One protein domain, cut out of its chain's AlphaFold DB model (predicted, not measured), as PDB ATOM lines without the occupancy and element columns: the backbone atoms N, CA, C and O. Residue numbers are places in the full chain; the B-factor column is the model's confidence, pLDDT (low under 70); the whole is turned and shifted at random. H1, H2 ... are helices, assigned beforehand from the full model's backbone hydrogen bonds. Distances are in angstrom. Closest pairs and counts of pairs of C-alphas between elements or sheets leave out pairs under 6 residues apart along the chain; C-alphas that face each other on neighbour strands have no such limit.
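Overview. This is residues 163 to 275 of the 279 residues of an uncharacterized protein of Oncorhynchus mykiss (UniProt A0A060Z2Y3). A small body of helices has one long arm: H7 begins on the body, and its far part, with the tail after it, sticks out as residues 260 to 275. In the body, H3 and H6 run side by side in opposite ways, the hairpin of H1 and H2 sits next to H3, and the short helices H4 and H5 form a loose end. The printed part has 113 residues with seven named helices, H1 to H7 in order, and no named strand; its class is all helix. It is only just loose, close to compact, with a radius of gyration of the C-alphas of 16.3 A, and spans 53 by 32 by 20 A.

Along the chain. Find C-alpha 163 at (244.955, 61.759, 232.732), where H1 begins; it runs to residue 171. H2 holds residues 175 to 182, and H3, residues 186 to 198, is 18.3 A long. Next come H4, residues 206 to 212, and H5, residues 220 to 225. Look for C-alpha 228 at (261.202, 66.756, 225.675): from there H6 runs 20.3 A to residue 242. H7, residues 250 to 269, runs 28.2 A to C-alpha 269 at (287.140, 69.529, 222.951).

Arrangement. Begin at H3, the hub, which touches three helices. It touches H6 at a shallow tilt of 18 degrees, opposite ways, the closest C-alphas being those of Val 193 and Val 235, 6.0 A apart. H2 touches H3 only at the corner, with the C-alphas of Val 182 and Leu 188 closest at 5.2 A. H1 and H2 form a helical hairpin and touch, the C-alphas of Cys 166 and Ala 178 being closest at 5.0 A. H7 touches H3 only at their ends, where the C-alphas of Asp 197 and Ser 252 are closest at 5.8 A. With residues 252 to 256 alone, H7 touches H6 at a steep tilt of 58 degrees; the closest C-alphas are those of Ser 232 and Ser 252, 4.9 A apart. H4 and H5 are close but not clearly touching, with the C-alphas of Ile 206 and Thr 223 closest at 7.5 A. H1 and H4 are near each other, while H2 and H6 are apart. In H2, H3, H5 and H7 every O i to N i+4 pair is within hydrogen-bond range; in H1 it is 3 of 5, in H4 2 of 3 and in H6 10 of 11.

Size, cuts and confidence. Look to Arg 215 and Lys 275 for the two C-alphas farthest apart, 54.8 A. Without residues 260 to 275, which stand free, the body spans 34 by 33 by 19 A. The printed part has no cut, and no link is long. The mean pLDDT of the printed part is 90.6, and residues 272 to 275 are under 70.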
ATOM      1  N   GLU A 163     244.301  61.770 234.043       96.38
ATOM      2  CA  GLU A 163     244.955  61.759 232.732       96.38
ATOM      3  C   GLU A 163     243.969  62.212 231.644       96.38
ATOM      4  O   GLU A 163     244.295  63.105 230.858       96.38
ATOM      5  N   GLU A 164     242.722  61.729 231.686       95.75
ATOM      6  CA  GLU A 164     241.626  62.165 230.801       95.75
ATOM      7  C   GLU A 164     241.266  63.655 230.962       95.75
ATOM      8  O   GLU A 164     240.674  64.270 230.069       95.75
ATOM      9  N   MET A 165     241.617  64.275 232.094       97.25
ATOM     10  CA  MET A 165     241.444  65.712 232.319       97.25
ATOM     11  C   MET A 165     242.684  66.522 231.919       97.25
ATOM     12  O   MET A 165     242.613  67.462 231.122       97.25
ATOM     13  N   CYS A 166     243.838  66.180 232.489       97.38
ATOM     14  CA  CYS A 166     245.066  66.956 232.397       97.38
ATOM     15  C   CYS A 166     245.755  66.803 231.043       97.38
ATOM     16  O   CYS A 166     246.265  67.801 230.532       97.38
ATOM     17  N   VAL A 167     245.762  65.614 230.428       96.31
ATOM     18  CA  VAL A 167     246.446  65.414 229.141       96.31
ATOM     19  C   VAL A 167     245.861  66.325 228.061       96.31
ATOM     20  O   VAL A 167     246.631  67.094 227.481       96.31
ATOM     21  N   PRO A 168     244.535  66.369 227.832       95.56
ATOM     22  CA  PRO A 168     243.941  67.305 226.879       95.56
ATOM     23  C   PRO A 168     244.258  68.771 227.174       95.56
ATOM     24  O   PRO A 168     244.545  69.537 226.254       95.56
ATOM     25  N   LEU A 169     244.256  69.177 228.449       96.00
ATOM     26  CA  LEU A 169     244.625  70.538 228.838       96.00
ATOM     27  C   LEU A 169     246.078  70.854 228.469       96.00
ATOM     28  O   LEU A 169     246.341  71.906 227.884       96.00
ATOM     29  N   ILE A 170     247.013  69.951 228.760       95.25
ATOM     30  CA  ILE A 170     248.433  70.127 228.439       95.25
ATOM     31  C   ILE A 170     248.642  70.146 226.919       95.25
ATOM     32  O   ILE A 170     249.310  71.047 226.415       95.25
ATOM     33  N   LEU A 171     248.002  69.228 226.181       93.25
ATOM     34  CA  LEU A 171     247.999  69.200 224.711       93.25
ATOM     35  C   LEU A 171     247.523  70.522 224.104       93.25
ATOM     36  O   LEU A 171     248.012  70.935 223.056       93.25
ATOM     37  N   GLN A 172     246.592  71.208 224.762       92.44
ATOM     38  CA  GLN A 172     246.075  72.495 224.313       92.44
ATOM     39  C   GLN A 172     246.881  73.709 224.808       92.44
ATOM     40  O   GLN A 172     246.391  74.833 224.658       92.44
ATOM     41  N   ASP A 173     248.082  73.510 225.362       92.50
ATOM     42  CA  ASP A 173     248.927  74.555 225.961       92.50
ATOM     43  C   ASP A 173     248.249  75.256 227.159       92.50
ATOM     44  O   ASP A 173     248.269  76.474 227.328       92.50
ATOM     45  N   LYS A 174     247.565  74.469 228.000       93.81
ATOM     46  CA  LYS A 174     246.851  74.931 229.205       93.81
ATOM     47  C   LYS A 174     247.408  74.283 230.473       93.81
ATOM     48  O   LYS A 174     246.653  74.007 231.405       93.81
ATOM     49  N   LEU A 175     248.725  74.072 230.532       95.06
ATOM     50  CA  LEU A 175     249.402  73.509 231.708       95.06
ATOM     51  C   LEU A 175     249.021  74.212 233.032       95.06
ATOM     52  O   LEU A 175     248.745  73.498 233.993       95.06
ATOM     53  N   PRO A 176     248.875  75.555 233.110       96.00
ATOM     54  CA  PRO A 176     248.438  76.206 234.349       96.00
ATOM     55  C   PRO A 176     247.055  75.759 234.855       96.00
ATOM     56  O   PRO A 176     246.807  75.775 236.062       96.00
ATOM     57  N   MET A 177     246.151  75.351 233.954       96.56
ATOM     58  CA  MET A 177     244.843  74.803 234.334       96.56
ATOM     59  C   MET A 177     244.990  73.389 234.902       96.56
ATOM     60  O   MET A 177     244.443  73.111 235.963       96.56
ATOM     61  N   ALA A 178     245.782  72.530 234.251       97.81
ATOM     62  CA  ALA A 178     246.095  71.190 234.757       97.81
ATOM     63  C   ALA A 178     246.780  71.252 236.139       97.81
ATOM     64  O   ALA A 178     246.397  70.545 237.064       97.81
ATOM     65  N   GLU A 179     247.718  72.188 236.324       97.69
ATOM     66  CA  GLU A 179     248.336  72.453 237.627       97.69
ATOM     67  C   GLU A 179     247.342  72.883 238.699       97.69
ATOM     68  O   GLU A 179     247.524  72.551 239.866       97.69
ATOM     69  N   SER A 180     246.352  73.697 238.335       98.00
ATOM     70  CA  SER A 180     245.337  74.154 239.286       98.00
ATOM     71  C   SER A 180     244.419  73.003 239.680       98.00
ATOM     72  O   SER A 180     244.094  72.876 240.853       98.00
ATOM     73  N   PHE A 181     244.087  72.131 238.722       98.50
ATOM     74  CA  PHE A 181     243.264  70.949 238.942       98.50
ATOM     75  C   PHE A 181     243.873  70.000 239.984       98.50
ATOM     76  O   PHE A 181     243.182  69.601 240.917       98.50
ATOM     77  N   VAL A 182     245.168  69.682 239.874       98.31
ATOM     78  CA  VAL A 182     245.823  68.749 240.810       98.31
ATOM     79  C   VAL A 182     246.234  69.381 242.140       98.31
ATOM     80  O   VAL A 182     246.505  68.656 243.093       98.31
ATOM     81  N   ARG A 183     246.295  70.716 242.226       97.69
ATOM     82  CA  ARG A 183     246.831  71.416 243.400       97.69
ATOM     83  C   ARG A 183     246.104  71.005 244.680       97.69
ATOM     84  O   ARG A 183     244.875  70.951 244.715       97.69
ATOM     85  N   GLY A 184     246.872  70.770 245.741       96.06
ATOM     86  CA  GLY A 184     246.342  70.385 247.051       96.06
ATOM     87  C   GLY A 184     245.934  68.913 247.144       96.06
ATOM     88  O   GLY A 184     245.443  68.491 248.186       96.06
ATOM     89  N   HIS A 185     246.164  68.125 246.089       97.50
ATOM     90  CA  HIS A 185     245.927  66.685 246.060       97.50
ATOM     91  C   HIS A 185     247.257  65.958 245.795       97.50
ATOM     92  O   HIS A 185     247.568  65.685 244.635       97.50
ATOM     93  N   PRO A 186     248.033  65.579 246.835       96.94
ATOM     94  CA  PRO A 186     249.408  65.084 246.673       96.94
ATOM     95  C   PRO A 186     249.552  63.918 245.689       96.94
ATOM     96  O   PRO A 186     250.470  63.881 244.875       96.94
ATOM     97  N   ARG A 187     248.587  62.988 245.699       97.06
ATOM     98  CA  ARG A 187     248.558  61.858 244.756       97.06
ATOM     99  C   ARG A 187     248.388  62.309 243.303       97.06
ATOM    100  O   ARG A 187     248.982  61.712 242.414       97.06
ATOM    101  N   LEU A 188     247.572  63.334 243.055       98.19
ATOM    102  CA  LEU A 188     247.360  63.871 241.710       98.19
ATOM    103  C   LEU A 188     248.553  64.718 241.259       98.19
ATOM    104  O   LEU A 188     248.931  64.650 240.093       98.19
ATOM    105  N   GLU A 189     249.161  65.479 242.174       98.31
ATOM    106  CA  GLU A 189     250.378  66.256 241.917       98.31
ATOM    107  C   GLU A 189     251.518  65.334 241.472       98.31
ATOM    108  O   GLU A 189     252.048  65.504 240.373       98.31
ATOM    109  N   GLU A 190     251.827  64.298 242.257       98.25
ATOM    110  CA  GLU A 190     252.836  63.293 241.908       98.25
ATOM    111  C   GLU A 190     252.512  62.607 240.575       98.25
ATOM    112  O   GLU A 190     253.361  62.530 239.680       98.25
ATOM    113  N   ARG A 191     251.262  62.153 240.397       97.94
ATOM    114  CA  ARG A 191     250.830  61.462 239.176       97.94
ATOM    115  C   ARG A 191     250.959  62.344 237.932       97.94
ATOM    116  O   ARG A 191     251.377  61.861 236.885       97.94
ATOM    117  N   MET A 192     250.642  63.632 238.024       97.88
ATOM    118  CA  MET A 192     250.786  64.560 236.900       97.88
ATOM    119  C   MET A 192     252.258  64.830 236.567       97.88
ATOM    120  O   MET A 192     252.621  64.873 235.390       97.88
ATOM    121  N   VAL A 193     253.120  65.007 237.573       98.00
ATOM    122  CA  VAL A 193     254.551  65.269 237.337       98.00
ATOM    123  C   VAL A 193     255.244  64.040 236.746       98.00
ATOM    124  O   VAL A 193     255.977  64.170 235.766       98.00
ATOM    125  N   THR A 194     254.955  62.846 237.265       97.62
ATOM    126  CA  THR A 194     255.483  61.577 236.731       97.62
ATOM    127  C   THR A 194     254.976  61.283 235.316       97.62
ATOM    128  O   THR A 194     255.748  60.846 234.459       97.62
ATOM    129  N   LEU A 195     253.713  61.610 235.013       96.88
ATOM    130  CA  LEU A 195     253.178  61.554 233.651       96.88
ATOM    131  C   LEU A 195     253.960  62.470 232.698       96.88
ATOM    132  O   LEU A 195     254.392  62.023 231.635       96.88
ATOM    133  N   LEU A 196     254.193  63.729 233.076       96.12
ATOM    134  CA  LEU A 196     254.983  64.670 232.271       96.12
ATOM    135  C   LEU A 196     256.442  64.216 232.102       96.12
ATOM    136  O   LEU A 196     257.029  64.404 231.033       96.12
ATOM    137  N   ASP A 197     257.028  63.599 233.130       96.81
ATOM    138  CA  ASP A 197     258.364  63.010 233.044       96.81
ATOM    139  C   ASP A 197     258.417  61.875 232.015       96.81
ATOM    140  O   ASP A 197     259.359  61.808 231.225       96.81
ATOM    141  N   SER A 198     257.376  61.041 231.933       95.06
ATOM    142  CA  SER A 198     257.311  59.957 230.942       95.06
ATOM    143  C   SER A 198     257.401  60.463 229.493       95.06
ATOM    144  O   SER A 198     257.947  59.783 228.623       95.06
ATOM    145  N   TRP A 199     256.957  61.698 229.235       94.62
ATOM    146  CA  TRP A 199     257.030  62.344 227.921       94.62
ATOM    147  C   TRP A 199     258.405  62.958 227.621       94.62
ATOM    148  O   TRP A 199     258.658  63.431 226.512       94.62
ATOM    149  N   CYS A 200     259.325  62.956 228.591       92.25
ATOM    150  CA  CYS A 200     260.707  63.392 228.396       92.25
ATOM    151  C   CYS A 200     261.601  62.303 227.781       92.25
ATOM    152  O   CYS A 200     262.767  62.581 227.479       92.25
ATOM    153  N   ARG A 201     261.081  61.084 227.588       89.50
ATOM    154  CA  ARG A 201     261.832  59.981 226.987       89.50
ATOM    155  C   ARG A 201     262.183  60.251 225.514       89.50
ATOM    156  O   ARG A 201     261.410  60.904 224.813       89.50
ATOM    157  N   PRO A 202     263.320  59.732 225.005       83.44
ATOM    158  CA  PRO A 202     263.713  59.917 223.604       83.44
ATOM    159  C   PRO A 202     262.738  59.310 222.584       83.44
ATOM    160  O   PRO A 202     262.656  59.800 221.463       83.44
ATOM    161  N   ASP A 203     262.019  58.253 222.968       87.31
ATOM    162  CA  ASP A 203     261.058  57.507 222.145       87.31
ATOM    163  C   ASP A 203     259.622  58.055 222.231       87.31
ATOM    164  O   ASP A 203     258.719  57.527 221.579       87.31
ATOM    165  N   PHE A 204     259.390  59.123 223.006       90.19
ATOM    166  CA  PHE A 204     258.064  59.715 223.151       90.19
ATOM    167  C   PHE A 204     257.527  60.239 221.811       90.19
ATOM    168  O   PHE A 204     258.172  61.023 221.112       90.19
ATOM    169  N   SER A 205     256.291  59.852 221.487       88.62
ATOM    170  CA  SER A 205     255.609  60.265 220.264       88.62
ATOM    171  C   SER A 205     254.312  61.003 220.572       88.62
ATOM    172  O   SER A 205     253.287  60.400 220.899       88.62
ATOM    173  N   ILE A 206     254.311  62.318 220.341       87.12
ATOM    174  CA  ILE A 206     253.081  63.118 220.395       87.12
ATOM    175  C   ILE A 206     252.022  62.617 219.404       87.12
ATOM    176  O   ILE A 206     250.828  62.719 219.668       87.12
ATOM    177  N   ALA A 207     252.432  62.035 218.274       87.81
ATOM    178  CA  ALA A 207     251.500  61.483 217.298       87.81
ATOM    179  C   ALA A 207     250.708  60.296 217.868       87.81
ATOM    180  O   ALA A 207     249.521  60.174 217.576       87.81
ATOM    181  N   GLN A 208     251.333  59.451 218.696       89.25
ATOM    182  CA  GLN A 208     250.640  58.362 219.391       89.25
ATOM    183  C   GLN A 208     249.690  58.904 220.460       89.25
ATOM    184  O   GLN A 208     248.530  58.503 220.490       89.25
ATOM    185  N   LEU A 209     250.141  59.874 221.261       89.06
ATOM    186  CA  LEU A 209     249.307  60.510 222.284       89.06
ATOM    187  C   LEU A 209     248.060  61.171 221.673       89.06
ATOM    188  O   LEU A 209     246.948  61.008 222.161       89.06
ATOM    189  N   ARG A 210     248.210  61.841 220.525       86.56
ATOM    190  CA  ARG A 210     247.089  62.446 219.787       86.56
ATOM    191  C   ARG A 210     246.036  61.440 219.327       86.56
ATOM    192  O   ARG A 210     244.880  61.824 219.188       86.56
ATOM    193  N   ARG A 211     246.398  60.174 219.088       89.50
ATOM    194  CA  ARG A 211     245.428  59.136 218.688       89.50
ATOM    195  C   ARG A 211     244.464  58.770 219.813       89.50
ATOM    196  O   ARG A 211     243.362  58.334 219.510       89.50
ATOM    197  N   GLN A 212     244.859  58.974 221.070       89.31
ATOM    198  CA  GLN A 212     243.981  58.784 222.228       89.31
ATOM    199  C   GLN A 212     242.922  59.894 222.310       89.31
ATOM    200  O   GLN A 212     241.805  59.654 222.750       89.31
ATOM    201  N   PHE A 213     243.228  61.083 221.774       89.25
ATOM    202  CA  PHE A 213     242.343  62.248 221.788       89.25
ATOM    203  C   PHE A 213     242.033  62.763 220.371       89.25
ATOM    204  O   PHE A 213     242.364  63.903 220.029       89.25
ATOM    205  N   PRO A 214     241.363  61.962 219.518       85.31
ATOM    206  CA  PRO A 214     241.184  62.276 218.096       85.31
ATOM    207  C   PRO A 214     240.322  63.522 217.845       85.31
ATOM    208  O   PRO A 214     240.408  64.131 216.782       85.31
ATOM    209  N   ARG A 215     239.497  63.920 218.823       86.56
ATOM    210  CA  ARG A 215     238.632  65.109 218.747       86.56
ATOM    211  C   ARG A 215     239.374  66.417 219.039       86.56
ATOM    212  O   ARG A 215     238.804  67.483 218.816       86.56
ATOM    213  N   LEU A 216     240.618  66.359 219.525       87.25
ATOM    214  CA  LEU A 216     241.425  67.547 219.787       87.25
ATOM    215  C   LEU A 216     242.049  68.079 218.495       87.25
ATOM    216  O   LEU A 216     242.941  67.471 217.900       87.25
ATOM    217  N   SER A 217     241.636  69.278 218.095       84.12
ATOM    218  CA  SER A 217     242.326  70.044 217.059       84.12
ATOM    219  C   SER A 217     243.513  70.785 217.672       84.12
ATOM    220  O   SER A 217     243.337  71.790 218.361       84.12
ATOM    221  N   LEU A 218     244.725  70.276 217.440       85.88
ATOM    222  CA  LEU A 218     245.964  70.887 217.923       85.88
ATOM    223  C   LEU A 218     246.621  71.718 216.820       85.88
ATOM    224  O   LEU A 218     246.807  71.251 215.696       85.88
ATOM    225  N   SER A 219     247.007  72.942 217.160       86.44
ATOM    226  CA  SER A 219     247.833  73.794 216.308       86.44
ATOM    227  C   SER A 219     249.294  73.330 216.304       86.44
ATOM    228  O   SER A 219     249.748  72.597 217.190       86.44
ATOM    229  N   LYS A 220     250.063  73.805 215.318       84.38
ATOM    230  CA  LYS A 220     251.510  73.557 215.259       84.38
ATOM    231  C   LYS A 220     252.215  74.058 216.527       84.38
ATOM    232  O   LYS A 220     252.927  73.290 217.157       84.38
ATOM    233  N   HIS A 221     251.902  75.284 216.958       85.88
ATOM    234  CA  HIS A 221     252.439  75.873 218.189       85.88
ATOM    235  C   HIS A 221     252.212  74.978 219.418       85.88
ATOM    236  O   HIS A 221     253.146  74.718 220.166       85.88
ATOM    237  N   GLN A 222     250.993  74.464 219.606       86.88
ATOM    238  CA  GLN A 222     250.670  73.570 220.727       86.88
ATOM    239  C   GLN A 222     251.490  72.276 220.698       86.88
ATOM    240  O   GLN A 222     251.945  71.799 221.732       86.88
ATOM    241  N   THR A 223     251.723  71.733 219.504       83.69
ATOM    242  CA  THR A 223     252.547  70.530 219.328       83.69
ATOM    243  C   THR A 223     254.019  70.817 219.659       83.69
ATOM    244  O   THR A 223     254.671  70.004 220.309       83.69
ATOM    245  N   ASP A 224     254.528  71.992 219.279       84.62
ATOM    246  CA  ASP A 224     255.917  72.403 219.518       84.62
ATOM    247  C   ASP A 224     256.236  72.624 221.009       84.62
ATOM    248  O   ASP A 224     257.383  72.454 221.425       84.62
ATOM    249  N   GLN A 225     255.233  72.942 221.838       83.00
ATOM    250  CA  GLN A 225     255.408  73.040 223.295       83.00
ATOM    251  C   GLN A 225     255.662  71.674 223.953       83.00
ATOM    252  O   GLN A 225     256.291  71.592 225.010       83.00
ATOM    253  N   ILE A 226     255.236  70.582 223.313       85.12
ATOM    254  CA  ILE A 226     255.376  69.210 223.819       85.12
ATOM    255  C   ILE A 226     256.631  68.587 223.220       85.12
ATOM    256  O   ILE A 226     256.624  67.560 222.541       85.12
ATOM    257  N   GLN A 227     257.748  69.257 223.471       82.06
ATOM    258  CA  GLN A 227     259.067  68.742 223.161       82.06
ATOM    259  C   GLN A 227     259.765  68.340 224.455       82.06
ATOM    260  O   GLN A 227     259.724  69.101 225.429       82.06
ATOM    261  N   PRO A 228     260.518  67.226 224.472       82.31
ATOM    262  CA  PRO A 228     261.202  66.756 225.675       82.31
ATOM    263  C   PRO A 228     262.084  67.812 226.365       82.31
ATOM    264  O   PRO A 228     262.360  67.714 227.554       82.31
ATOM    265  N   LYS A 229     262.601  68.812 225.631       82.44
ATOM    266  CA  LYS A 229     263.393  69.915 226.211       82.44
ATOM    267  C   LYS A 229     262.521  70.884 227.020       82.44
ATOM    268  O   LYS A 229     262.896  71.257 228.128       82.44
ATOM    269  N   MET A 230     261.372  71.274 226.470       86.00
ATOM    270  CA  MET A 230     260.419  72.171 227.126       86.00
ATOM    271  C   MET A 230     259.744  71.478 228.309       86.00
ATOM    272  O   MET A 230     259.672  72.049 229.396       86.00
ATOM    273  N   LEU A 231     259.350  70.216 228.121       88.06
ATOM    274  CA  LEU A 231     258.742  69.389 229.160       88.06
ATOM    275  C   LEU A 231     259.678  69.189 230.349       88.06
ATOM    276  O   LEU A 231     259.261  69.428 231.473       88.06
ATOM    277  N   SER A 232     260.957  68.871 230.119       90.88
ATOM    278  CA  SER A 232     261.925  68.699 231.210       90.88
ATOM    279  C   SER A 232     262.019  69.945 232.101       90.88
ATOM    280  O   SER A 232     261.993  69.822 233.322       90.88
ATOM    281  N   LYS A 233     262.022  71.155 231.521       92.25
ATOM    282  CA  LYS A 233     261.990  72.406 232.301       92.25
ATOM    283  C   LYS A 233     260.719  72.521 233.153       92.25
ATOM    284  O   LYS A 233     260.798  72.962 234.298       92.25
ATOM    285  N   GLN A 234     259.564  72.145 232.603       94.12
ATOM    286  CA  GLN A 234     258.304  72.164 233.348       94.12
ATOM    287  C   GLN A 234     258.286  71.119 234.462       94.12
ATOM    288  O   GLN A 234     257.893  71.456 235.571       94.12
ATOM    289  N   VAL A 235     258.778  69.903 234.208       96.19
ATOM    290  CA  VAL A 235     258.899  68.842 235.218       96.19
ATOM    291  C   VAL A 235     259.746  69.324 236.395       96.19
ATOM    292  O   VAL A 235     259.271  69.262 237.519       96.19
ATOM    293  N   PHE A 236     260.923  69.925 236.165       95.81
ATOM    294  CA  PHE A 236     261.735  70.501 237.253       95.81
ATOM    295  C   PHE A 236     260.999  71.571 238.059       95.81
ATOM    296  O   PHE A 236     260.977  71.501 239.284       95.81
ATOM    297  N   ARG A 237     260.338  72.518 237.383       96.81
ATOM    298  CA  ARG A 237     259.550  73.548 238.071       96.81
ATOM    299  C   ARG A 237     258.432  72.936 238.922       96.81
ATOM    300  O   ARG A 237     258.151  73.438 240.005       96.81
ATOM    301  N   LEU A 238     257.760  71.900 238.423       97.19
ATOM    302  CA  LEU A 238     256.655  71.252 239.129       97.19
ATOM    303  C   LEU A 238     257.137  70.355 240.269       97.19
ATOM    304  O   LEU A 238     256.491  70.343 241.311       97.19
ATOM    305  N   MET A 239     258.275  69.674 240.107       97.12
ATOM    306  CA  MET A 239     258.924  68.936 241.191       97.12
ATOM    307  C   MET A 239     259.241  69.862 242.361       97.12
ATOM    308  O   MET A 239     258.877  69.559 243.488       97.12
ATOM    309  N   GLU A 240     259.844  71.024 242.092       97.19
ATOM    310  CA  GLU A 240     260.118  72.026 243.129       97.19
ATOM    311  C   GLU A 240     258.820  72.563 243.747       97.19
ATOM    312  O   GLU A 240     258.687  72.631 244.966       97.19
ATOM    313  N   LYS A 241     257.832  72.911 242.913       97.44
ATOM    314  CA  LYS A 241     256.567  73.512 243.360       97.44
ATOM    315  C   LYS A 241     255.723  72.586 244.238       97.44
ATOM    316  O   LYS A 241     255.090  73.072 245.170       97.44
ATOM    317  N   PHE A 242     255.674  71.299 243.913       97.50
ATOM    318  CA  PHE A 242     254.886  70.297 244.637       97.50
ATOM    319  C   PHE A 242     255.740  69.429 245.570       97.50
ATOM    320  O   PHE A 242     255.229  68.487 246.162       97.50
ATOM    321  N   ASN A 243     257.030  69.750 245.719       96.88
ATOM    322  CA  ASN A 243     257.981  69.006 246.542       96.88
ATOM    323  C   ASN A 243     258.030  67.498 246.204       96.88
ATOM    324  O   ASN A 243     257.968  66.644 247.087       96.88
ATOM    325  N   ILE A 244     258.118  67.177 244.909       97.44
ATOM    326  CA  ILE A 244     258.196  65.799 244.400       97.44
ATOM    327  C   ILE A 244     259.652  65.334 244.385       97.44
ATOM    328  O   ILE A 244     260.533  66.049 243.902       97.44
ATOM    329  N   ASP A 245     259.893  64.111 244.862       95.69
ATOM    330  CA  ASP A 245     261.211  63.477 244.829       95.69
ATOM    331  C   ASP A 245     261.727  63.345 243.377       95.69
ATOM    332  O   ASP A 245     261.068  62.714 242.543       95.69
ATOM    333  N   PRO A 246     262.926  63.875 243.054       93.88
ATOM    334  CA  PRO A 246     263.571  63.661 241.760       93.88
ATOM    335  C   PRO A 246     263.734  62.186 241.368       93.88
ATOM    336  O   PRO A 246     263.820  61.888 240.175       93.88
ATOM    337  N   GLY A 247     263.767  61.264 242.338       94.62
ATOM    338  CA  GLY A 247     263.772  59.818 242.099       94.62
ATOM    339  C   GLY A 247     262.558  59.317 241.307       94.62
ATOM    340  O   GLY A 247     262.672  58.343 240.564       94.62
ATOM    341  N   LEU A 248     261.426  60.024 241.386       95.88
ATOM    342  CA  LEU A 248     260.198  59.715 240.648       95.88
ATOM    343  C   LEU A 248     260.209  60.243 239.205       95.88
ATOM    344  O   LEU A 248     259.362  59.853 238.406       95.88
ATOM    345  N   CYS A 249     261.170  61.104 238.849       96.44
ATOM    346  CA  CYS A 249     261.268  61.734 237.528       96.44
ATOM    347  C   CYS A 249     262.603  61.420 236.819       96.44
ATOM    348  O   CYS A 249     263.386  62.325 236.496       96.44
ATOM    349  N   PRO A 250     262.920  60.136 236.573       94.94
ATOM    350  CA  PRO A 250     264.228  59.733 236.067       94.94
ATOM    351  C   PRO A 250     264.523  60.248 234.652       94.94
ATOM    352  O   PRO A 250     265.691  60.473 234.327       94.94
ATOM    353  N   ASN A 251     263.513  60.458 233.800       94.69
ATOM    354  CA  ASN A 251     263.735  60.787 232.390       94.69
ATOM    355  C   ASN A 251     264.230  62.227 232.218       94.69
ATOM    356  O   ASN A 251     265.213  62.484 231.517       94.69
ATOM    357  N   SER A 252     263.583  63.174 232.893       92.25
ATOM    358  CA  SER A 252     263.983  64.581 232.916       92.25
ATOM    359  C   SER A 252     265.332  64.775 233.617       92.25
ATOM    360  O   SER A 252     266.169  65.545 233.131       92.25
ATOM    361  N   VAL A 253     265.594  64.032 234.699       92.00
ATOM    362  CA  VAL A 253     266.880  64.043 235.412       92.00
ATOM    363  C   VAL A 253     268.008  63.500 234.538       92.00
ATOM    364  O   VAL A 253     269.049  64.152 234.406       92.00
ATOM    365  N   TYR A 254     267.811  62.339 233.908       90.88
ATOM    366  CA  TYR A 254     268.786  61.748 232.992       90.88
ATOM    367  C   TYR A 254     269.094  62.691 231.829       90.88
ATOM    368  O   TYR A 254     270.260  62.955 231.529       90.88
ATOM    369  N   LYS A 255     268.054  63.274 231.225       87.94
ATOM    370  CA  LYS A 255     268.203  64.241 230.140       87.94
ATOM    371  C   LYS A 255     269.066  65.434 230.547       87.94
ATOM    372  O   LYS A 255     270.018  65.756 229.842       87.94
ATOM    373  N   ARG A 256     268.782  66.058 231.696       88.44
ATOM    374  CA  ARG A 256     269.564  67.201 232.194       88.44
ATOM    375  C   ARG A 256     271.033  66.830 232.398       88.44
ATOM    376  O   ARG A 256     271.905  67.574 231.958       88.44
ATOM    377  N   LYS A 257     271.311  65.665 232.998       88.62
ATOM    378  CA  LYS A 257     272.682  65.151 233.162       88.62
ATOM    379  C   LYS A 257     273.369  64.943 231.808       88.62
ATOM    380  O   LYS A 257     274.498  65.394 231.625       88.62
ATOM    381  N   SER A 258     272.685  64.322 230.848       87.12
ATOM    382  CA  SER A 258     273.206  64.106 229.493       87.12
ATOM    383  C   SER A 258     273.511  65.416 228.764       87.12
ATOM    384  O   SER A 258     274.543  65.516 228.102       87.12
ATOM    385  N   ASP A 259     272.645  66.422 228.882       87.50
ATOM    386  CA  ASP A 259     272.851  67.730 228.257       87.50
ATOM    387  C   ASP A 259     274.027  68.480 228.908       87.50
ATOM    388  O   ASP A 259     274.852  69.061 228.199       87.50
ATOM    389  N   SER A 260     274.177  68.402 230.237       89.56
ATOM    390  CA  SER A 260     275.350  68.934 230.943       89.56
ATOM    391  C   SER A 260     276.648  68.255 230.501       89.56
ATOM    392  O   SER A 260     277.633  68.944 230.239       89.56
ATOM    393  N   MET A 261     276.658  66.926 230.355       91.88
ATOM    394  CA  MET A 261     277.828  66.205 229.840       91.88
ATOM    395  C   MET A 261     278.169  66.630 228.410       91.88
ATOM    396  O   MET A 261     279.330  66.918 228.122       91.88
ATOM    397  N   ARG A 262     277.169  66.737 227.523       89.19
ATOM    398  CA  ARG A 262     277.371  67.200 226.140       89.19
ATOM    399  C   ARG A 262     277.976  68.605 226.108       89.19
ATOM    400  O   ARG A 262     278.905  68.843 225.341       89.19
ATOM    401  N   PHE A 263     277.492  69.512 226.956       90.31
ATOM    402  CA  PHE A 263     278.038  70.863 227.074       90.31
ATOM    403  C   PHE A 263     279.499  70.864 227.543       90.31
ATOM    404  O   PHE A 263     280.332  71.542 226.946       90.31
ATOM    405  N   LEU A 264     279.832  70.082 228.575       92.44
ATOM    406  CA  LEU A 264     281.207  69.976 229.072       92.44
ATOM    407  C   LEU A 264     282.157  69.412 228.011       92.44
ATOM    408  O   LEU A 264     283.253  69.941 227.837       92.44
ATOM    409  N   MET A 265     281.729  68.384 227.272       90.56
ATOM    410  CA  MET A 265     282.500  67.817 226.162       90.56
ATOM    411  C   MET A 265     282.725  68.848 225.052       90.56
ATOM    412  O   MET A 265     283.859  69.041 224.621       90.56
ATOM    413  N   TYR A 266     281.674  69.562 224.640       89.19
ATOM    414  CA  TYR A 266     281.776  70.633 223.646       89.19
ATOM    415  C   TYR A 266     282.766  71.721 224.086       89.19
ATOM    416  O   TYR A 266     283.712  72.041 223.366       89.19
ATOM    417  N   LYS A 267     282.615  72.223 225.313       87.88
ATOM    418  CA  LYS A 267     283.497  73.247 225.885       87.88
ATOM    419  C   LYS A 267     284.952  72.779 225.976       87.88
ATOM    420  O   LYS A 267     285.870  73.565 225.774       87.88
ATOM    421  N   ARG A 268     285.185  71.500 226.289       87.00
ATOM    422  CA  ARG A 268     286.537  70.950 226.463       87.00
ATOM    423  C   ARG A 268     287.241  70.644 225.144       87.00
ATOM    424  O   ARG A 268     288.441  70.876 225.067       87.00
ATOM    425  N   PHE A 269     286.529  70.115 224.153       86.12
ATOM    426  CA  PHE A 269     287.140  69.529 222.951       86.12
ATOM    427  C   PHE A 269     286.855  70.287 221.656       86.12
ATOM    428  O   PHE A 269     287.554  70.070 220.672       86.12
ATOM    429  N   VAL A 270     285.864  71.177 221.632       78.19
ATOM    430  CA  VAL A 270     285.557  71.988 220.448       78.19
ATOM    431  C   VAL A 270     286.085  73.404 220.644       78.19
ATOM    432  O   VAL A 270     286.908  73.861 219.862       78.19
ATOM    433  N   GLU A 271     285.723  74.071 221.742       73.00
ATOM    434  CA  GLU A 271     286.147  75.463 221.973       73.00
ATOM    435  C   GLU A 271     287.654  75.618 222.237       73.00
ATOM    436  O   GLU A 271     288.247  76.614 221.828       73.00
ATOM    437  N   VAL A 272     288.296  74.648 222.900       60.56
ATOM    438  CA  VAL A 272     289.749  74.685 223.166       60.56
ATOM    439  C   VAL A 272     290.554  74.460 221.882       60.56
ATOM    440  O   VAL A 272     291.584  75.095 221.689       60.56
ATOM    441  N   SER A 273     290.056  73.610 220.986       56.91
ATOM    442  CA  SER A 273     290.697  73.264 219.710       56.91
ATOM    443  C   SER A 273     290.566  74.369 218.655       56.91
ATOM    444  O   SER A 273     291.329  74.397 217.695       56.91
ATOM    445  N   SER A 274     289.605  75.283 218.824       53.66
ATOM    446  CA  SER A 274     289.368  76.423 217.928       53.66
ATOM    447  C   SER A 274     290.042  77.725 218.375       53.66
ATOM    448  O   SER A 274     289.880  78.741 217.702       53.66
ATOM    449  N   LYS A 275     290.807  77.728 219.477       50.81
ATOM    450  CA  LYS A 275     291.715  78.838 219.797       50.81
ATOM    451  C   LYS A 275     293.071  78.564 219.134       50.81
ATOM    452  O   LYS A 275     293.788  77.691 219.622       50.81
TER     453      LYS A 275